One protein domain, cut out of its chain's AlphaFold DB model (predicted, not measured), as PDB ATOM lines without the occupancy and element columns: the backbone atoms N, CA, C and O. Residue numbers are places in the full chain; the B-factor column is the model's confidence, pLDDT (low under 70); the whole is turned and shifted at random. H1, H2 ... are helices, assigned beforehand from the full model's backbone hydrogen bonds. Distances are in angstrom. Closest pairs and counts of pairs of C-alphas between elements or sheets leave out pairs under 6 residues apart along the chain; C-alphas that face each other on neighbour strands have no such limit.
ATOM      1  N   GLU A   2      28.929   0.636  38.247       74.00
ATOM      2  CA  GLU A   2      29.583   0.459  39.566       74.00
ATOM      3  C   GLU A   2      28.706  -0.228  40.636       74.00
ATOM      4  O   GLU A   2      29.197  -1.046  41.406       74.00
ATOM      5  N   LEU A   3      27.402   0.079  40.682       81.06
ATOM      6  CA  LEU A   3      26.477  -0.502  41.665       81.06
ATOM      7  C   LEU A   3      26.257  -2.009  41.448       81.06
ATOM      8  O   LEU A   3      26.260  -2.767  42.411       81.06
ATOM      9  N   LEU A   4      26.104  -2.441  40.190       85.38
ATOM     10  CA  LEU A   4      25.904  -3.853  39.845       85.38
ATOM     11  C   LEU A   4      27.167  -4.671  40.148       85.38
ATOM     12  O   LEU A   4      27.074  -5.771  40.679       85.38
ATOM     13  N   ASN A   5      28.345  -4.092  39.899       86.25
ATOM     14  CA  ASN A   5      29.623  -4.713  40.248       86.25
ATOM     15  C   ASN A   5      29.779  -4.856  41.768       86.25
ATOM     16  O   ASN A   5      30.139  -5.922  42.250       86.25
ATOM     17  N   LYS A   6      29.419  -3.825  42.543       85.69
ATOM     18  CA  LYS A   6      29.431  -3.900  44.015       85.69
ATOM     19  C   LYS A   6      28.450  -4.947  44.550       85.69
ATOM     20  O   LYS A   6      28.759  -5.625  45.526       85.69
ATOM     21  N   LEU A   7      27.283  -5.099  43.920       84.50
ATOM     22  CA  LEU A   7      26.330  -6.163  44.254       84.50
ATOM     23  C   LEU A   7      26.908  -7.546  43.929       84.50
ATOM     24  O   LEU A   7      26.813  -8.444  44.760       84.50
ATOM     25  N   SER A   8      27.559  -7.692  42.773       88.69
ATOM     26  CA  SER A   8      28.261  -8.914  42.356       88.69
ATOM     27  C   SER A   8      29.321  -9.339  43.368       88.69
ATOM     28  O   SER A   8      29.272 -10.461  43.870       88.69
ATOM     29  N   GLU A   9      30.198  -8.422  43.774       91.06
ATOM     30  CA  GLU A   9      31.229  -8.685  44.784       91.06
ATOM     31  C   GLU A   9      30.642  -9.068  46.149       91.06
ATOM     32  O   GLU A   9      31.143  -9.974  46.812       91.06
ATOM     33  N   LYS A  10      29.575  -8.389  46.589       89.38
ATOM     34  CA  LYS A  10      28.969  -8.626  47.910       89.38
ATOM     35  C   LYS A  10      28.162  -9.914  47.989       89.38
ATOM     36  O   LYS A  10      28.097 -10.510  49.061       89.38
ATOM     37  N   LEU A  11      27.525 -10.307  46.891       88.38
ATOM     38  CA  LEU A  11      26.658 -11.482  46.828       88.38
ATOM     39  C   LEU A  11      27.394 -12.726  46.318       88.38
ATOM     40  O   LEU A  11      26.848 -13.821  46.408       88.38
ATOM     41  N   GLY A  12      28.615 -12.570  45.791       88.75
ATOM     42  CA  GLY A  12      29.387 -13.666  45.204       88.75
ATOM     43  C   GLY A  12      28.752 -14.241  43.934       88.75
ATOM     44  O   GLY A  12      29.029 -15.381  43.575       88.75
ATOM     45  N   LEU A  13      27.883 -13.470  43.278       91.31
ATOM     46  CA  LEU A  13      27.192 -13.842  42.044       91.31
ATOM     47  C   LEU A  13      27.779 -13.060  40.875       91.31
ATOM     48  O   LEU A  13      28.282 -11.951  41.061       91.31
ATOM     49  N   SER A  14      27.679 -13.594  39.660       90.69
ATOM     50  CA  SER A  14      28.081 -12.834  38.473       90.69
ATOM     51  C   SER A  14      27.140 -11.645  38.230       90.69
ATOM     52  O   SER A  14      25.971 -11.655  38.622       90.69
ATOM     53  N   THR A  15      27.637 -10.604  37.562       87.88
ATOM     54  CA  THR A  15      26.829  -9.432  37.190       87.88
ATOM     55  C   THR A  15      25.642  -9.807  36.299       87.88
ATOM     56  O   THR A  15      24.556  -9.262  36.486       87.88
ATOM     57  N   GLN A  16      25.820 -10.766  35.388       87.81
ATOM     58  CA  GLN A  16      24.746 -11.318  34.556       87.81
ATOM     59  C   GLN A  16      23.688 -12.041  35.385       87.81
ATOM     60  O   GLN A  16      22.505 -11.758  35.235       87.81
ATOM     61  N   GLU A  17      24.101 -12.890  36.321       88.44
ATOM     62  CA  GLU A  17      23.163 -13.624  37.171       88.44
ATOM     63  C   GLU A  17      22.340 -12.687  38.072       88.44
ATOM     64  O   GLU A  17      21.154 -12.912  38.308       88.44
ATOM     65  N   ILE A  18      22.938 -11.591  38.549       88.56
ATOM     66  CA  ILE A  18      22.212 -10.553  39.291       88.56
ATOM     67  C   ILE A  18      21.229  -9.816  38.382       88.56
ATOM     68  O   ILE A  18      20.093  -9.584  38.791       88.56
ATOM     69  N   ALA A  19      21.642  -9.446  37.168       88.44
ATOM     70  CA  ALA A  19      20.772  -8.759  36.218       88.44
ATOM     71  C   ALA A  19      19.551  -9.615  35.843       88.44
ATOM     72  O   ALA A  19      18.434  -9.104  35.848       88.44
ATOM     73  N   GLU A  20      19.742 -10.917  35.621       89.00
ATOM     74  CA  GLU A  20      18.658 -11.869  35.357       89.00
ATOM     75  C   GLU A  20      17.708 -12.008  36.550       89.00
ATOM     76  O   GLU A  20      16.491 -11.918  36.385       89.00
ATOM     77  N   ARG A  21      18.240 -12.163  37.770       89.38
ATOM     78  CA  ARG A  21      17.420 -12.268  38.993       89.38
ATOM     79  C   ARG A  21      16.636 -10.992  39.298       89.38
ATOM     80  O   ARG A  21      15.570 -11.072  39.901       89.38
ATOM     81  N   LEU A  22      17.160  -9.836  38.898       88.31
ATOM     82  CA  LEU A  22      16.485  -8.540  38.995       88.31
ATOM     83  C   LEU A  22      15.577  -8.242  37.788       88.31
ATOM     84  O   LEU A  22      14.889  -7.223  37.793       88.31
ATOM     85  N   GLY A  23      15.553  -9.108  36.768       88.62
ATOM     86  CA  GLY A  23      14.733  -8.942  35.566       88.62
ATOM     87  C   GLY A  23      15.134  -7.744  34.699       88.62
ATOM     88  O   GLY A  23      14.268  -7.115  34.091       88.62
ATOM     89  N   LEU A  24      16.421  -7.386  34.666       90.19
ATOM     90  CA  LEU A  24      16.912  -6.209  33.947       90.19
ATOM     91  C   LEU A  24      17.139  -6.502  32.451       90.19
ATOM     92  O   LEU A  24      17.760  -7.514  32.123       90.19
ATOM     93  N   PRO A  25      16.698  -5.621  31.531       86.94
ATOM     94  CA  PRO A  25      16.988  -5.754  30.099       86.94
ATOM     95  C   PRO A  25      18.481  -5.528  29.793       86.94
ATOM     96  O   PRO A  25      19.162  -4.829  30.536       86.94
ATOM     97  N   GLU A  26      19.003  -6.047  28.672       81.38
ATOM     98  CA  GLU A  26      20.445  -5.965  28.326       81.38
ATOM     99  C   GLU A  26      21.025  -4.538  28.358       81.38
ATOM    100  O   GLU A  26      22.180  -4.346  28.733       81.38
ATOM    101  N   ASN A  27      20.214  -3.530  28.020       84.88
ATOM    102  CA  ASN A  27      20.603  -2.116  27.992       84.88
ATOM    103  C   ASN A  27      19.891  -1.291  29.070       84.88
ATOM    104  O   ASN A  27      19.463  -0.161  28.816       84.88
ATOM    105  N   TYR A  28      19.721  -1.870  30.259       84.25
ATOM    106  CA  TYR A  28      18.976  -1.224  31.328       84.25
ATOM    107  C   TYR A  28      19.583   0.129  31.743       84.25
ATOM    108  O   TYR A  28      20.802   0.309  31.854       84.25
ATOM    109  N   LYS A  29      18.718   1.105  32.023       84.06
ATOM    110  CA  LYS A  29      19.103   2.401  32.594       84.06
ATOM    111  C   LYS A  29      19.281   2.288  34.104       84.06
ATOM    112  O   LYS A  29      18.712   1.422  34.764       84.06
ATOM    113  N   ARG A  30      20.033   3.223  34.696       79.94
ATOM    114  CA  ARG A  30      20.256   3.268  36.153       79.94
ATOM    115  C   ARG A  30      18.940   3.227  36.937       79.94
ATOM    116  O   ARG A  30      18.874   2.523  37.940       79.94
ATOM    117  N   ILE A  31      17.914   3.937  36.470       81.06
ATOM    118  CA  ILE A  31      16.600   3.968  37.113       81.06
ATOM    119  C   ILE A  31      15.898   2.603  37.132       81.06
ATOM    120  O   ILE A  31      15.242   2.272  38.110       81.06
ATOM    121  N   GLU A  32      16.099   1.762  36.118       83.31
ATOM    122  CA  GLU A  32      15.496   0.425  36.043       83.31
ATOM    123  C   GLU A  32      16.148  -0.532  37.050       83.31
ATOM    124  O   GLU A  32      15.448  -1.260  37.752       83.31
ATOM    125  N   LEU A  33      17.474  -0.442  37.222       85.75
ATOM    126  CA  LEU A  33      18.185  -1.136  38.302       85.75
ATOM    127  C   LEU A  33      17.671  -0.702  39.679       85.75
ATOM    128  O   LEU A  33      17.434  -1.542  40.541       85.75
ATOM    129  N   LEU A  34      17.471   0.594  39.898       83.00
ATOM    130  CA  LEU A  34      16.986   1.112  41.179       83.00
ATOM    131  C   LEU A  34      15.540   0.681  41.464       83.00
ATOM    132  O   LEU A  34      15.256   0.223  42.570       83.00
ATOM    133  N   ASN A  35      14.669   0.719  40.455       82.12
ATOM    134  CA  ASN A  35      13.293   0.238  40.559       82.12
ATOM    135  C   ASN A  35      13.242  -1.260  40.894       82.12
ATOM    136  O   ASN A  35      12.474  -1.658  41.765       82.12
ATOM    137  N   SER A  36      14.097  -2.085  40.271       83.56
ATOM    138  CA  SER A  36      14.190  -3.525  40.577       83.56
ATOM    139  C   SER A  36      14.628  -3.813  42.021       83.56
ATOM    140  O   SER A  36      14.275  -4.841  42.592       83.56
ATOM    141  N   LEU A  37      15.344  -2.870  42.642       82.81
ATOM    142  CA  LEU A  37      15.750  -2.910  44.050       82.81
ATOM    143  C   LEU A  37      14.703  -2.281  44.990       82.81
ATOM    144  O   LEU A  37      14.965  -2.125  46.182       82.81
ATOM    145  N   GLY A  38      13.529  -1.905  44.474       73.06
ATOM    146  CA  GLY A  38      12.444  -1.290  45.240       73.06
ATOM    147  C   GLY A  38      12.644   0.197  45.549       73.06
ATOM    148  O   GLY A  38      11.979   0.730  46.438       73.06
ATOM    149  N   ILE A  39      13.555   0.879  44.847       77.44
ATOM    150  CA  ILE A  39      13.848   2.300  45.045       77.44
ATOM    151  C   ILE A  39      13.160   3.118  43.949       77.44
ATOM    152  O   ILE A  39      13.628   3.162  42.817       77.44
ATOM    153  N   TYR A  40      12.074   3.803  44.313       65.75
ATOM    154  CA  TYR A  40      11.196   4.520  43.373       65.75
ATOM    155  C   TYR A  40      11.359   6.048  43.382       65.75
ATOM    156  O   TYR A  40      10.751   6.748  42.577       65.75
ATOM    157  N   SER A  41      12.150   6.589  44.308       62.16
ATOM    158  CA  SER A  41      12.298   8.030  44.535       62.16
ATOM    159  C   SER A  41      13.750   8.471  44.371       62.16
ATOM    160  O   SER A  41      14.402   8.920  45.314       62.16
ATOM    161  N   ILE A  42      14.264   8.344  43.150       67.88
ATOM    162  CA  ILE A  42      15.547   8.927  42.758       67.88
ATOM    163  C   ILE A  42      15.292   9.901  41.616       67.88
ATOM    164  O   ILE A  42      14.799   9.518  40.562       67.88
ATOM    165  N   PHE A  43      15.632  11.161  41.855       70.31
ATOM    166  CA  PHE A  43      15.689  12.189  40.827       70.31
ATOM    167  C   PHE A  43      17.111  12.180  40.271       70.31
ATOM    168  O   PHE A  43      18.069  12.331  41.036       70.31
TER     169      PHE A  43
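This is residues 2 to 43 of the 164 residues of an uncharacterized protein of Mycoplasma glycophilum (UniProt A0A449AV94). Two short helices, H1 and H2, meet about perpendicular through a tight turn and make one end of the model; a third short helix, H3, sits off toward the other end, beyond a loop of residues 22 to 29, and the tail of residues 37 to 43 runs on from it. The centres of the three helices make a triangle, loosely joined on the side of H3, which touches no helix. The printed part has 42 residues with three named helices, in the order H1, H2, H3, and no named strand; the class is all helix. It is compact, with a radius of gyration of the C-alphas of 10.0 A, and only just elongated, with spans of 29 by 19 by 15 A.

Find C-alpha 2 at (29.583, 0.459, 39.566); from there H1, the longest helix, covers residues 2 to 11, 14.3 A from first to last C-alpha. H2 covers residues 15 to 21, 10.0 A, from C-alpha 15 at (26.829, -9.432, 37.190). H3 covers residues 30 to 36, 10.1 A, and ends at C-alpha 36, at (14.190, -3.525, 40.577).

Begin at H1, which touches H2; look at Ser 8 and Thr 15, whose C-alphas are the closest of the two, 5.4 A apart. Their lines stand about perpendicular, at 78 degrees. H1 and H3 are near each other, with 5 pairs of C-alphas within 10 A. H2 and H3 are apart, but only just, their closest C-alphas 8.3 A from each other. In H1, H2 and H3 every O i to N i+4 pair is within hydrogen-bond range.

Look for the two C-alphas farthest apart at Gly 12 and Phe 43, 29.6 A. The printed part has no cut. The link from H1 to H2 is tight, with 3 residues, and the one from H2 to H3 is short, with 8. The mean pLDDT of the printed part is 83.6; residues 40 to 42 are under 70.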